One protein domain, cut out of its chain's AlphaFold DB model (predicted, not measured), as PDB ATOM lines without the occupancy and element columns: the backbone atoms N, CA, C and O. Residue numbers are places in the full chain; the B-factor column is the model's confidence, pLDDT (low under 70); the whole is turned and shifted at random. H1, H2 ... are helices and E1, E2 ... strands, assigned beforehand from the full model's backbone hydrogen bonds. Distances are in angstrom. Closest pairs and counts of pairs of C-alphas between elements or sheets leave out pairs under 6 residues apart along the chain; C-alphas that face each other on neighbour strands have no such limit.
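AT A GLANCE: This is residues 368 to 473 of the 551 residues of the protein "Rhomboid family intramembrane serine protease" of Halomarina oriensis (UniProt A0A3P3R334). Two strongly twisted four-stranded sheets, E1 to E4 and E5 to E8, lie face to face as a sandwich, and the short helix H2 sits in the link from one sheet to the other. The long strand E6 makes much of the length, while E2 and E3 bend sharply and run away from the sandwich toward the small helix H1 and a long loop, residues 388 to 400. The printed part has 106 residues, with eight named strands and two named helices in the order E1 E2 H1 E3 E4 H2 E5 E6 E7 E8; the sheet orders are E1 - E2 - E3 - E4 and E5 - E6 - E7 - E8, both antiparallel throughout, and the class is mostly strand. The whole is only just loose, close to compact, with a radius of gyration of the C-alphas of 15.7 A, and it is flat, with spans of 49 by 47 by 17 A.

HOW THE PARTS SIT: E1, residues 368 to 370, and E2, residues 373 to 382, form a hairpin, with N 368 and O 375 2.9 A apart, within hydrogen-bond range. E2 bends by 107 degrees at residue 379. H1, residues 384 to 387, is on this first sheet, only just above its level at a height over the sheet of 4.3 A, and lies over none of its strands. E3, residues 401 to 409, bends by 95 degrees at residue 404 and is antiparallel to E2, with N 376 and O 406 2.9 A apart. E3 and E4, residues 414 to 420, form a hairpin, with N 407 and O 416 2.9 A apart. H2, residues 421 to 427, is on the first sheet, over E4 at a height over the sheet of 7.1 A; at 63 degrees on the local plane it runs only just across the strands. The closest C-alphas of E3 and H2 are those of Gly 404 and Lys 421, 4.2 A apart. The second sheet is a meander, each strand the antiparallel neighbour of the one before: E5, residues 429 to 436, E6, residues 439 to 452, E7, residues 458 to 465, and E8, residues 468 to 473. Among its backbone pairs within hydrogen-bond range are N 432 and O 443, 2.8 A, N 446 and O 462, 2.8 A, and N 463 and O 470, 2.9 A. H2 is on this sheet too, over E6 at a height of 7.5 A and across the strands at 84 degrees on the local plane. The facing parts of the two sheets are 9.2 A centre to centre, and their best planes are 25 degrees apart. The closest C-alphas of E2 and E8, those of Tyr 377 and Val 472, are 6.3 A apart. H1 and H2 are apart. In H2 every O i to N i+4 pair is within hydrogen-bond range, while H1 is too short for such a pair.

IN THESE COORDINATES: E1 begins at C-alpha 368, at (159.388, 132.050, 161.837). From first to last C-alpha, E2 measures 19.6 A, E3 19.8 A and E4 16.6 A. H2 measures 10.0 A and begins at C-alpha 421, at (143.395, 137.456, 167.056). E5 measures 23.3 A, E6 42.5 A and E7 23.7 A. E8 measures 15.6 A and ends at C-alpha 473, at (153.354, 142.209, 163.388).

THE WHOLE: The two C-alphas farthest apart are those of Gly 438 and Gly 454, 49.7 A. The printed part has no cut. The link from H1 to E3, 13 residues, is long; the other links between named elements are tight. Its C-alphas, 388 to 400, lie 15 to 29 A from the mean of the C-alphas. The mean pLDDT of the printed part is 88.8, and residues 387 to 398 are under 70.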
ATOM      1  N   ILE A 368     158.179 132.778 161.456       95.88
ATOM      2  CA  ILE A 368     159.388 132.050 161.837       95.88
ATOM      3  C   ILE A 368     159.301 130.616 161.307       95.88
ATOM      4  O   ILE A 368     158.208 130.043 161.226       95.88
ATOM      5  N   GLU A 369     160.448 130.031 160.980       94.62
ATOM      6  CA  GLU A 369     160.564 128.634 160.557       94.62
ATOM      7  C   GLU A 369     160.993 127.758 161.736       94.62
ATOM      8  O   GLU A 369     161.963 128.055 162.426       94.62
ATOM      9  N   VAL A 370     160.267 126.664 161.966       94.81
ATOM     10  CA  VAL A 370     160.535 125.695 163.031       94.81
ATOM     11  C   VAL A 370     160.467 124.292 162.440       94.81
ATOM     12  O   VAL A 370     159.396 123.699 162.265       94.81
ATOM     13  N   GLY A 371     161.636 123.757 162.089       92.44
ATOM     14  CA  GLY A 371     161.751 122.499 161.359       92.44
ATOM     15  C   GLY A 371     161.095 122.593 159.979       92.44
ATOM     16  O   GLY A 371     161.540 123.335 159.118       92.44
ATOM     17  N   GLU A 372     160.037 121.814 159.760       92.00
ATOM     18  CA  GLU A 372     159.248 121.807 158.513       92.00
ATOM     19  C   GLU A 372     158.005 122.717 158.570       92.00
ATOM     20  O   GLU A 372     157.164 122.667 157.673       92.00
ATOM     21  N   TYR A 373     157.840 123.484 159.649       94.81
ATOM     22  CA  TYR A 373     156.675 124.332 159.882       94.81
ATOM     23  C   TYR A 373     157.033 125.808 159.778       94.81
ATOM     24  O   TYR A 373     158.049 126.241 160.310       94.81
ATOM     25  N   ILE A 374     156.138 126.590 159.184       95.44
ATOM     26  CA  ILE A 374     156.158 128.050 159.242       95.44
ATOM     27  C   ILE A 374     155.056 128.472 160.211       95.44
ATOM     28  O   ILE A 374     153.894 128.081 160.058       95.44
ATOM     29  N   VAL A 375     155.409 129.258 161.225       96.75
ATOM     30  CA  VAL A 375     154.442 129.872 162.141       96.75
ATOM     31  C   VAL A 375     154.440 131.366 161.880       96.75
ATOM     32  O   VAL A 375     155.474 132.013 161.982       96.75
ATOM     33  N   ALA A 376     153.280 131.911 161.535       96.38
ATOM     34  CA  ALA A 376     153.135 133.293 161.102       96.38
ATOM     35  C   ALA A 376     152.007 134.008 161.844       96.38
ATOM     36  O   ALA A 376     151.122 133.366 162.411       96.38
ATOM     37  N   TYR A 377     152.005 135.340 161.818       96.56
ATOM     38  CA  TYR A 377     150.852 136.138 162.234       96.56
ATOM     39  C   TYR A 377     150.353 136.999 161.079       96.56
ATOM     40  O   TYR A 377     151.107 137.785 160.512       96.56
ATOM     41  N   ALA A 378     149.061 136.899 160.776       94.81
ATOM     42  CA  ALA A 378     148.431 137.711 159.744       94.81
ATOM     43  C   ALA A 378     147.010 138.123 160.140       94.81
ATOM     44  O   ALA A 378     146.338 137.455 160.934       94.81
ATOM     45  N   GLU A 379     146.540 139.231 159.573       93.12
ATOM     46  CA  GLU A 379     145.195 139.758 159.788       93.12
ATOM     47  C   GLU A 379     144.441 139.910 158.466       93.12
ATOM     48  O   GLU A 379     145.036 140.174 157.431       93.12
ATOM     49  N   GLU A 380     143.122 139.725 158.529       90.12
ATOM     50  CA  GLU A 380     142.165 139.861 157.420       90.12
ATOM     51  C   GLU A 380     142.491 139.067 156.142       90.12
ATOM     52  O   GLU A 380     142.031 139.417 155.057       90.12
ATOM     53  N   ILE A 381     143.203 137.944 156.264       89.00
ATOM     54  CA  ILE A 381     143.514 137.081 155.119       89.00
ATOM     55  C   ILE A 381     142.430 136.012 154.884       89.00
ATOM     56  O   ILE A 381     141.777 135.588 155.847       89.00
ATOM     57  N   PRO A 382     142.217 135.540 153.640       87.31
ATOM     58  CA  PRO A 382     141.252 134.482 153.337       87.31
ATOM     59  C   PRO A 382     141.511 133.185 154.116       87.31
ATOM     60  O   PRO A 382     142.653 132.764 154.299       87.31
ATOM     61  N   HIS A 383     140.442 132.529 154.570       85.81
ATOM     62  CA  HIS A 383     140.525 131.235 155.232       85.81
ATOM     63  C   HIS A 383     140.609 130.114 154.201       85.81
ATOM     64  O   HIS A 383     139.602 129.659 153.663       85.81
ATOM     65  N   GLN A 384     141.807 129.580 154.024       82.81
ATOM     66  CA  GLN A 384     142.167 128.755 152.872       82.81
ATOM     67  C   GLN A 384     141.316 127.482 152.749       82.81
ATOM     68  O   GLN A 384     140.730 127.235 151.705       82.81
ATOM     69  N   TYR A 385     141.072 126.763 153.848       77.12
ATOM     70  CA  TYR A 385     140.203 125.573 153.818       77.12
ATOM     71  C   TYR A 385     138.704 125.853 153.610       77.12
ATOM     72  O   TYR A 385     137.988 124.977 153.138       77.12
ATOM     73  N   ILE A 386     138.201 127.031 153.996       75.31
ATOM     74  CA  ILE A 386     136.770 127.369 153.854       75.31
ATOM     75  C   ILE A 386     136.526 127.952 152.463       75.31
ATOM     76  O   ILE A 386     135.510 127.667 151.839       75.31
ATOM     77  N   SER A 387     137.478 128.742 151.971       67.56
ATOM     78  CA  SER A 387     137.399 129.427 150.686       67.56
ATOM     79  C   SER A 387     137.882 128.580 149.501       67.56
ATOM     80  O   SER A 387     137.647 128.983 148.366       67.56
ATOM     81  N   ALA A 388     138.481 127.404 149.741       62.91
ATOM     82  CA  ALA A 388     138.883 126.450 148.700       62.91
ATOM     83  C   ALA A 388     137.706 125.919 147.865       62.91
ATOM     84  O   ALA A 388     137.860 125.637 146.680       62.91
ATOM     85  N   VAL A 389     136.519 125.786 148.467       62.56
ATOM     86  CA  VAL A 389     135.301 125.369 147.761       62.56
ATOM     87  C   VAL A 389     134.270 126.480 147.896       62.56
ATOM     88  O   VAL A 389     133.534 126.553 148.880       62.56
ATOM     89  N   GLN A 390     134.226 127.359 146.897       60.25
ATOM     90  CA  GLN A 390     133.244 128.437 146.854       60.25
ATOM     91  C   GLN A 390     131.870 127.862 146.511       60.25
ATOM     92  O   GLN A 390     131.591 127.495 145.371       60.25
ATOM     93  N   ILE A 391     131.017 127.749 147.524       60.62
ATOM     94  CA  ILE A 391     129.605 127.415 147.352       60.62
ATOM     95  C   ILE A 391     128.817 128.652 147.753       60.62
ATOM     96  O   ILE A 391     128.908 129.088 148.902       60.62
ATOM     97  N   ASP A 392     128.023 129.188 146.830       55.56
ATOM     98  CA  ASP A 392     127.016 130.199 147.147       55.56
ATOM     99  C   ASP A 392     125.873 129.516 147.904       55.56
ATOM    100  O   ASP A 392     124.868 129.079 147.340       55.56
ATOM    101  N   ALA A 393     126.055 129.345 149.211       52.66
ATOM    102  CA  ALA A 393     125.043 128.771 150.076       52.66
ATOM    103  C   ALA A 393     124.217 129.900 150.696       52.66
ATOM    104  O   ALA A 393     124.717 130.696 151.485       52.66
ATOM    105  N   PHE A 394     122.925 129.943 150.365       54.62
ATOM    106  CA  PHE A 394     121.946 130.828 151.011       54.62
ATOM    107  C   PHE A 394     122.264 132.337 150.925       54.62
ATOM    108  O   PHE A 394     121.825 133.099 151.781       54.62
ATOM    109  N   GLY A 395     122.982 132.774 149.882       55.56
ATOM    110  CA  GLY A 395     123.271 134.192 149.627       55.56
ATOM    111  C   GLY A 395     124.437 134.781 150.429       55.56
ATOM    112  O   GLY A 395     124.640 135.990 150.371       55.56
ATOM    113  N   GLU A 396     125.203 133.958 151.151       58.78
ATOM    114  CA  GLU A 396     126.399 134.392 151.882       58.78
ATOM    115  C   GLU A 396     127.676 133.924 151.160       58.78
ATOM    116  O   GLU A 396     127.821 132.722 150.904       58.78
ATOM    117  N   PRO A 397     128.624 134.827 150.848       60.91
ATOM    118  CA  PRO A 397     129.882 134.438 150.229       60.91
ATOM    119  C   PRO A 397     130.734 133.612 151.204       60.91
ATOM    120  O   PRO A 397     130.967 133.997 152.350       60.91
ATOM    121  N   THR A 398     131.282 132.498 150.721       63.91
ATOM    122  CA  THR A 398     132.206 131.608 151.460       63.91
ATOM    123  C   THR A 398     133.648 132.142 151.529       63.91
ATOM    124  O   THR A 398     134.562 131.465 152.009       63.91
ATOM    125  N   ASN A 399     133.868 133.396 151.115       71.88
ATOM    126  CA  ASN A 399     135.129 134.114 151.293       71.88
ATOM    127  C   ASN A 399     135.252 134.635 152.738       71.88
ATOM    128  O   ASN A 399     135.056 135.816 153.036       71.88
ATOM    129  N   VAL A 400     135.494 133.706 153.661       82.06
ATOM    130  CA  VAL A 400     135.633 133.976 155.093       82.06
ATOM    131  C   VAL A 400     137.065 134.399 155.374       82.06
ATOM    132  O   VAL A 400     137.987 133.632 155.123       82.06
ATOM    133  N   THR A 401     137.269 135.580 155.954       87.44
ATOM    134  CA  THR A 401     138.602 136.006 156.401       87.44
ATOM    135  C   THR A 401     138.885 135.581 157.839       87.44
ATOM    136  O   THR A 401     137.987 135.488 158.687       87.44
ATOM    137  N   THR A 402     140.160 135.335 158.128       88.94
ATOM    138  CA  THR A 402     140.676 135.016 159.458       88.94
ATOM    139  C   THR A 402     141.796 135.972 159.858       88.94
ATOM    140  O   THR A 402     142.355 136.709 159.052       88.94
ATOM    141  N   SER A 403     142.092 136.024 161.151       92.75
ATOM    142  CA  SER A 403     143.177 136.836 161.702       92.75
ATOM    143  C   SER A 403     143.721 136.148 162.934       92.75
ATOM    144  O   SER A 403     142.932 135.739 163.794       92.75
ATOM    145  N   GLY A 404     145.038 136.040 163.054       95.00
ATOM    146  CA  GLY A 404     145.676 135.344 164.161       95.00
ATOM    147  C   GLY A 404     147.007 134.697 163.798       95.00
ATOM    148  O   GLY A 404     147.619 135.021 162.786       95.00
ATOM    149  N   VAL A 405     147.428 133.772 164.658       96.75
ATOM    150  CA  VAL A 405     148.604 132.927 164.457       96.75
ATOM    151  C   VAL A 405     148.221 131.754 163.568       96.75
ATOM    152  O   VAL A 405     147.254 131.042 163.860       96.75
ATOM    153  N   ILE A 406     148.980 131.566 162.499       95.38
ATOM    154  CA  ILE A 406     148.730 130.604 161.436       95.38
ATOM    155  C   ILE A 406     149.911 129.650 161.365       95.38
ATOM    156  O   ILE A 406     151.061 130.069 161.469       95.38
ATOM    157  N   VAL A 407     149.612 128.367 161.201       95.50
ATOM    158  CA  VAL A 407     150.608 127.313 161.029       95.50
ATOM    159  C   VAL A 407     150.515 126.767 159.623       95.50
ATOM    160  O   VAL A 407     149.419 126.433 159.165       95.50
ATOM    161  N   ILE A 408     151.668 126.665 158.974       94.50
ATOM    162  CA  ILE A 408     151.800 126.238 157.589       94.50
ATOM    163  C   ILE A 408     152.854 125.134 157.505       94.50
ATOM    164  O   ILE A 408     153.861 125.168 158.212       94.50
ATOM    165  N   ASN A 409     152.602 124.128 156.673       93.00
ATOM    166  CA  ASN A 409     153.592 123.140 156.259       93.00
ATOM    167  C   ASN A 409     153.236 122.673 154.848       93.00
ATOM    168  O   ASN A 409     152.294 121.896 154.670       93.00
ATOM    169  N   ASP A 410     154.012 123.130 153.872       89.12
ATOM    170  CA  ASP A 410     153.769 122.882 152.451       89.12
ATOM    171  C   ASP A 410     153.877 121.393 152.110       89.12
ATOM    172  O   ASP A 410     153.073 120.862 151.357       89.12
ATOM    173  N   ARG A 411     154.813 120.664 152.733       87.81
ATOM    174  CA  ARG A 411     155.010 119.225 152.467       87.81
ATOM    175  C   ARG A 411     153.840 118.358 152.920       87.81
ATOM    176  O   ARG A 411     153.695 117.235 152.446       87.81
ATOM    177  N   ARG A 412     153.067 118.829 153.898       89.25
ATOM    178  CA  ARG A 412     151.921 118.115 154.478       89.25
ATOM    179  C   ARG A 412     150.592 118.794 154.167       89.25
ATOM    180  O   ARG A 412     149.577 118.412 154.748       89.25
ATOM    181  N   GLU A 413     150.607 119.792 153.292       90.38
ATOM    182  CA  GLU A 413     149.438 120.579 152.914       90.38
ATOM    183  C   GLU A 413     148.663 121.130 154.130       90.38
ATOM    184  O   GLU A 413     147.429 121.172 154.176       90.38
ATOM    185  N   ILE A 414     149.401 121.565 155.154       91.38
ATOM    186  CA  ILE A 414     148.832 122.152 156.368       91.38
ATOM    187  C   ILE A 414     148.739 123.661 156.200       91.38
ATOM    188  O   ILE A 414     149.744 124.324 155.961       91.38
ATOM    189  N   TRP A 415     147.545 124.198 156.432       91.94
ATOM    190  CA  TRP A 415     147.315 125.620 156.653       91.94
ATOM    191  C   TRP A 415     146.207 125.777 157.686       91.94
ATOM    192  O   TRP A 415     145.096 125.272 157.487       91.94
ATOM    193  N   TRP A 416     146.477 126.441 158.811       90.31
ATOM    194  CA  TRP A 416     145.462 126.578 159.854       90.31
ATOM    195  C   TRP A 416     145.654 127.782 160.776       90.31
ATOM    196  O   TRP A 416     146.745 127.957 161.321       90.31
ATOM    197  N   PRO A 417     144.592 128.566 161.051       90.62
ATOM    198  CA  PRO A 417     144.612 129.576 162.099       90.62
ATOM    199  C   PRO A 417     144.483 128.908 163.479       90.62
ATOM    200  O   PRO A 417     143.381 128.658 163.972       90.62
ATOM    201  N   GLU A 418     145.614 128.623 164.121       92.94
ATOM    202  CA  GLU A 418     145.659 127.927 165.415       92.94
ATOM    203  C   GLU A 418     145.212 128.827 166.581       92.94
ATOM    204  O   GLU A 418     144.475 128.396 167.475       92.94
ATOM    205  N   ILE A 419     145.605 130.105 166.571       94.19
ATOM    206  CA  ILE A 419     145.227 131.072 167.611       94.19
ATOM    207  C   ILE A 419     144.606 132.297 166.952       94.19
ATOM    208  O   ILE A 419     145.303 133.104 166.349       94.19
ATOM    209  N   SER A 420     143.296 132.494 167.114       92.88
ATOM    210  CA  SER A 420     142.639 133.699 166.586       92.88
ATOM    211  C   SER A 420     143.138 134.983 167.263       92.88
ATOM    212  O   SER A 420     143.433 134.990 168.459       92.88
ATOM    213  N   LYS A 421     143.115 136.107 166.537       92.88
ATOM    214  CA  LYS A 421     143.395 137.456 167.056       92.88
ATOM    215  C   LYS A 421     142.578 137.755 168.307       92.88
ATOM    216  O   LYS A 421     143.122 138.257 169.274       92.88
ATOM    217  N   ARG A 422     141.285 137.403 168.330       89.94
ATOM    218  CA  ARG A 422     140.424 137.617 169.508       89.94
ATOM    219  C   ARG A 422     140.872 136.805 170.716       89.94
ATOM    220  O   ARG A 422     140.871 137.338 171.820       89.94
ATOM    221  N   ARG A 423     141.253 135.539 170.509       90.56
ATOM    222  CA  ARG A 423     141.804 134.707 171.581       90.56
ATOM    223  C   ARG A 423     143.105 135.312 172.085       90.56
ATOM    224  O   ARG A 423     143.232 135.482 173.285       90.56
ATOM    225  N   LEU A 424     144.011 135.702 171.190       92.75
ATOM    226  CA  LEU A 424     145.287 136.312 171.558       92.75
ATOM    227  C   LEU A 424     145.120 137.692 172.214       92.75
ATOM    228  O   LEU A 424     145.887 138.036 173.091       92.75
ATOM    229  N   THR A 425     144.099 138.476 171.864       90.88
ATOM    230  CA  THR A 425     143.739 139.701 172.600       90.88
ATOM    231  C   THR A 425     143.227 139.398 174.006       90.88
ATOM    232  O   THR A 425     143.382 140.228 174.887       90.88
ATOM    233  N   PHE A 426     142.595 138.239 174.209       89.00
ATOM    234  CA  PHE A 426     142.022 137.848 175.493       89.00
ATOM    235  C   PHE A 426     143.034 137.185 176.441       89.00
ATOM    236  O   PHE A 426     142.988 137.457 177.633       89.00
ATOM    237  N   VAL A 427     143.889 136.288 175.932       89.69
ATOM    238  CA  VAL A 427     144.888 135.559 176.743       89.69
ATOM    239  C   VAL A 427     146.284 136.161 176.684       89.69
ATOM    240  O   VAL A 427     147.114 135.769 177.491       89.69
ATOM    241  N   GLU A 428     146.539 137.038 175.706       91.19
ATOM    242  CA  GLU A 428     147.772 137.811 175.478       91.19
ATOM    243  C   GLU A 428     149.037 136.992 175.166       91.19
ATOM    244  O   GLU A 428     149.838 137.411 174.333       91.19
ATOM    245  N   GLU A 429     149.174 135.781 175.698       94.31
ATOM    246  CA  GLU A 429     150.183 134.793 175.330       94.31
ATOM    247  C   GLU A 429     149.549 133.414 175.093       94.31
ATOM    248  O   GLU A 429     148.725 132.928 175.869       94.31
ATOM    249  N   ALA A 430     149.932 132.755 173.998       94.31
ATOM    250  CA  ALA A 430     149.490 131.399 173.695       94.31
ATOM    251  C   ALA A 430     150.552 130.607 172.921       94.31
ATOM    252  O   ALA A 430     151.217 131.131 172.031       94.31
ATOM    253  N   GLY A 431     150.700 129.325 173.264       93.88
ATOM    254  CA  GLY A 431     151.634 128.408 172.613       93.88
ATOM    255  C   GLY A 431     151.003 127.646 171.449       93.88
ATOM    256  O   GLY A 431     149.899 127.113 171.574       93.88
ATOM    257  N   VAL A 432     151.738 127.553 170.347       95.25
ATOM    258  CA  VAL A 432     151.473 126.714 169.178       95.25
ATOM    259  C   VAL A 432     152.446 125.544 169.205       95.25
ATOM    260  O   VAL A 432     153.655 125.757 169.240       95.25
ATOM    261  N   ARG A 433     151.933 124.311 169.177       94.50
ATOM    262  CA  ARG A 433     152.765 123.099 169.153       94.50
ATOM    263  C   ARG A 433     152.839 122.527 167.744       94.50
ATOM    264  O   ARG A 433     151.804 122.177 167.174       94.50
ATOM    265  N   VAL A 434     154.053 122.386 167.225       95.44
ATOM    266  CA  VAL A 434     154.351 121.824 165.899       95.44
ATOM    267  C   VAL A 434     155.318 120.643 166.017       95.44
ATOM    268  O   VAL A 434     155.849 120.370 167.094       95.44
ATOM    269  N   GLY A 435     155.502 119.893 164.929       93.94
ATOM    270  CA  GLY A 435     156.410 118.743 164.882       93.94
ATOM    271  C   GLY A 435     155.765 117.481 164.311       93.94
ATOM    272  O   GLY A 435     154.962 117.526 163.380       93.94
ATOM    273  N   GLY A 436     156.115 116.326 164.867       91.94
ATOM    274  CA  GLY A 436     155.675 115.027 164.367       91.94
ATOM    275  C   GLY A 436     155.775 113.928 165.417       91.94
ATOM    276  O   GLY A 436     155.760 114.170 166.622       91.94
ATOM    277  N   ILE A 437     155.868 112.680 164.966       90.88
ATOM    278  CA  ILE A 437     156.071 111.552 165.878       90.88
ATOM    279  C   ILE A 437     157.468 111.678 166.496       90.88
ATOM    280  O   ILE A 437     158.462 111.699 165.780       90.88
ATOM    281  N   GLY A 438     157.535 111.778 167.824       88.06
ATOM    282  CA  GLY A 438     158.794 111.867 168.573       88.06
ATOM    283  C   GLY A 438     159.449 113.253 168.625       88.06
ATOM    284  O   GLY A 438     160.329 113.445 169.454       88.06
ATOM    285  N   VAL A 439     158.995 114.225 167.826       90.62
ATOM    286  CA  VAL A 439     159.537 115.598 167.780       90.62
ATOM    287  C   VAL A 439     158.435 116.595 168.108       90.62
ATOM    288  O   VAL A 439     157.350 116.524 167.525       90.62
ATOM    289  N   ARG A 440     158.693 117.514 169.044       90.88
ATOM    290  CA  ARG A 440     157.710 118.498 169.517       90.88
ATOM    291  C   ARG A 440     158.396 119.820 169.797       90.88
ATOM    292  O   ARG A 440     159.240 119.880 170.679       90.88
ATOM    293  N   GLU A 441     157.950 120.853 169.104       94.56
ATOM    294  CA  GLU A 441     158.417 122.223 169.281       94.56
ATOM    295  C   GLU A 441     157.246 123.112 169.692       94.56
ATOM    296  O   GLU A 441     156.104 122.885 169.272       94.56
ATOM    297  N   THR A 442     157.513 124.123 170.518       95.00
ATOM    298  CA  THR A 442     156.492 125.087 170.951       95.00
ATOM    299  C   THR A 442     156.896 126.504 170.580       95.00
ATOM    300  O   THR A 442     157.859 127.042 171.117       95.00
ATOM    301  N   VAL A 443     156.089 127.141 169.736       97.06
ATOM    302  CA  VAL A 443     156.196 128.567 169.421       97.06
ATOM    303  C   VAL A 443     155.220 129.344 170.290       97.06
ATOM    304  O   VAL A 443     154.011 129.126 170.230       97.06
ATOM    305  N   ARG A 444     155.714 130.269 171.110       97.06
ATOM    306  CA  ARG A 444     154.882 131.154 171.936       97.06
ATOM    307  C   ARG A 444     154.570 132.432 171.168       97.06
ATOM    308  O   ARG A 444     155.469 133.202 170.849       97.06
ATOM    309  N   ALA A 445     153.291 132.672 170.907       97.06
ATOM    310  CA  ALA A 445     152.804 133.932 170.373       97.06
ATOM    311  C   ALA A 445     152.433 134.873 171.521       97.06
ATOM    312  O   ALA A 445     151.609 134.523 172.365       97.06
ATOM    313  N   ARG A 446     153.023 136.068 171.537       95.69
ATOM    314  CA  ARG A 446     152.806 137.113 172.545       95.69
ATOM    315  C   ARG A 446     152.256 138.362 171.893       95.69
ATOM    316  O   ARG A 446     152.836 138.865 170.936       95.69
ATOM    317  N   ARG A 447     151.176 138.903 172.438       94.94
ATOM    318  CA  ARG A 447     150.613 140.190 172.050       94.94
ATOM    319  C   ARG A 447     150.918 141.213 173.131       94.94
ATOM    320  O   ARG A 447     150.474 141.083 174.262       94.94
ATOM    321  N   LEU A 448     151.634 142.265 172.757       94.06
ATOM    322  CA  LEU A 448     151.926 143.395 173.633       94.06
ATOM    323  C   LEU A 448     151.080 144.577 173.177       94.06
ATOM    324  O   LEU A 448     151.095 144.889 171.989       94.06
ATOM    325  N   ALA A 449     150.349 145.236 174.078       95.38
ATOM    326  CA  ALA A 449     149.436 146.303 173.678       95.38
ATOM    327  C   ALA A 449     149.479 147.537 174.582       95.38
ATOM    328  O   ALA A 449     149.618 147.468 175.801       95.38
ATOM    329  N   TRP A 450     149.289 148.693 173.955       96.19
ATOM    330  CA  TRP A 450     149.000 149.964 174.595       96.19
ATOM    331  C   TRP A 450     147.643 150.470 174.123       96.19
ATOM    332  O   TRP A 450     147.308 150.407 172.945       96.19
ATOM    333  N   ASN A 451     146.873 151.020 175.049       95.94
ATOM    334  CA  ASN A 451     145.554 151.592 174.830       95.94
ATOM    335  C   ASN A 451     145.646 153.116 175.003       95.94
ATOM    336  O   ASN A 451     145.569 153.595 176.142       95.94
ATOM    337  N   PRO A 452     145.869 153.895 173.925       96.88
ATOM    338  CA  PRO A 452     145.815 155.352 173.972       96.88
ATOM    339  C   PRO A 452     144.465 155.855 174.477       96.88
ATOM    340  O   PRO A 452     143.408 155.316 174.147       96.88
ATOM    341  N   ALA A 453     144.488 156.915 175.279       96.25
ATOM    342  CA  ALA A 453     143.296 157.455 175.911       96.25
ATOM    343  C   ALA A 453     142.271 157.902 174.856       96.25
ATOM    344  O   ALA A 453     142.512 158.826 174.075       96.25
ATOM    345  N   GLY A 454     141.114 157.238 174.851       94.00
ATOM    346  CA  GLY A 454     139.986 157.572 173.989       94.00
ATOM    347  C   GLY A 454     140.143 157.193 172.512       94.00
ATOM    348  O   GLY A 454     139.332 157.666 171.714       94.00
ATOM    349  N   ASN A 455     141.128 156.370 172.142       95.25
ATOM    350  CA  ASN A 455     141.325 155.891 170.769       95.25
ATOM    351  C   ASN A 455     141.603 154.371 170.731       95.25
ATOM    352  O   ASN A 455     141.595 153.709 171.768       95.25
ATOM    353  N   HIS A 456     141.795 153.807 169.536       92.88
ATOM    354  CA  HIS A 456     142.046 152.382 169.318       92.88
ATOM    355  C   HIS A 456     143.420 151.936 169.840       92.88
ATOM    356  O   HIS A 456     144.372 152.722 169.863       92.88
ATOM    357  N   SER A 457     143.504 150.667 170.245       93.81
ATOM    358  CA  SER A 457     144.714 150.031 170.768       93.81
ATOM    359  C   SER A 457     145.823 149.934 169.723       93.81
ATOM    360  O   SER A 457     145.570 149.581 168.573       93.81
ATOM    361  N   VAL A 458     147.059 150.144 170.169       96.50
ATOM    362  CA  VAL A 458     148.294 149.914 169.411       96.50
ATOM    363  C   VAL A 458     148.957 148.661 169.958       96.50
ATOM    364  O   VAL A 458     149.112 148.540 171.170       96.50
ATOM    365  N   TYR A 459     149.349 147.722 169.108       96.31
ATOM    366  CA  TYR A 459     149.924 146.462 169.564       96.31
ATOM    367  C   TYR A 459     150.958 145.903 168.600       96.31
ATOM    368  O   TYR A 459     151.007 146.253 167.421       96.31
ATOM    369  N   THR A 460     151.764 144.998 169.135       96.56
ATOM    370  CA  THR A 460     152.678 144.163 168.370       96.56
ATOM    371  C   THR A 460     152.439 142.704 168.701       96.56
ATOM    372  O   THR A 460     151.942 142.378 169.786       96.56
ATOM    373  N   VAL A 461     152.755 141.828 167.751       97.00
ATOM    374  CA  VAL A 461     152.759 140.382 167.978       97.00
ATOM    375  C   VAL A 461     154.166 139.860 167.792       97.00
ATOM    376  O   VAL A 461     154.848 140.202 166.828       97.00
ATOM    377  N   GLN A 462     154.596 139.050 168.747       96.56
ATOM    378  CA  GLN A 462     155.897 138.410 168.764       96.56
ATOM    379  C   GLN A 462     155.727 136.905 168.731       96.56
ATOM    380  O   GLN A 462     154.885 136.370 169.453       96.56
ATOM    381  N   LEU A 463     156.541 136.237 167.924       97.38
ATOM    382  CA  LEU A 463     156.722 134.794 167.991       97.38
ATOM    383  C   LEU A 463     158.046 134.515 168.690       97.38
ATOM    384  O   LEU A 463     159.051 135.168 168.414       97.38
ATOM    385  N   VAL A 464     158.007 133.588 169.639       96.31
ATOM    386  CA  VAL A 464     159.159 133.179 170.440       96.31
ATOM    387  C   VAL A 464     159.317 131.674 170.314       96.31
ATOM    388  O   VAL A 464     158.388 130.934 170.649       96.31
ATOM    389  N   HIS A 465     160.480 131.229 169.862       95.88
ATOM    390  CA  HIS A 465     160.880 129.825 169.819       95.88
ATOM    391  C   HIS A 465     162.264 129.733 170.459       95.88
ATOM    392  O   HIS A 465     163.137 130.527 170.134       95.88
ATOM    393  N   ASP A 466     162.406 128.856 171.451       90.69
ATOM    394  CA  ASP A 466     163.578 128.811 172.331       90.69
ATOM    395  C   ASP A 466     163.934 130.199 172.909       90.69
ATOM    396  O   ASP A 466     163.096 130.806 173.597       90.69
ATOM    397  N   ASP A 467     165.143 130.692 172.628       87.81
ATOM    398  CA  ASP A 467     165.639 132.015 173.033       87.81
ATOM    399  C   ASP A 467     165.450 133.092 171.947       87.81
ATOM    400  O   ASP A 467     165.619 134.286 172.218       87.81
ATOM    401  N   ASP A 468     165.025 132.699 170.742       90.75
ATOM    402  CA  ASP A 468     164.818 133.605 169.618       90.75
ATOM    403  C   ASP A 468     163.430 134.251 169.676       90.75
ATOM    404  O   ASP A 468     162.394 133.614 169.901       90.75
ATOM    405  N   ARG A 469     163.399 135.570 169.466       93.19
ATOM    406  CA  ARG A 469     162.181 136.381 169.516       93.19
ATOM    407  C   ARG A 469     162.113 137.312 168.315       93.19
ATOM    408  O   ARG A 469     162.931 138.217 168.188       93.19
ATOM    409  N   SER A 470     161.033 137.188 167.551       94.56
ATOM    410  CA  SER A 470     160.782 137.998 166.355       94.56
ATOM    411  C   SER A 470     159.475 138.769 166.491       94.56
ATOM    412  O   SER A 470     158.439 138.195 166.831       94.56
ATOM    413  N   THR A 471     159.500 140.082 166.238       96.19
ATOM    414  CA  THR A 471     158.270 140.883 166.126       96.19
ATOM    415  C   THR A 471     157.715 140.714 164.719       96.19
ATOM    416  O   THR A 471     158.235 141.297 163.780       96.19
ATOM    417  N   VAL A 472     156.654 139.921 164.595       96.31
ATOM    418  CA  VAL A 472     156.071 139.515 163.307       96.31
ATOM    419  C   VAL A 472     154.913 140.401 162.853       96.31
ATOM    420  O   VAL A 472     154.398 140.255 161.750       96.31
ATOM    421  N   TYR A 473     154.443 141.298 163.720       96.38
ATOM    422  CA  TYR A 473     153.354 142.209 163.388       96.38
ATOM    423  C   TYR A 473     153.405 143.489 164.213       96.38
ATOM    424  O   TYR A 473     153.624 143.453 165.428       96.38
TER     425      TYR A 473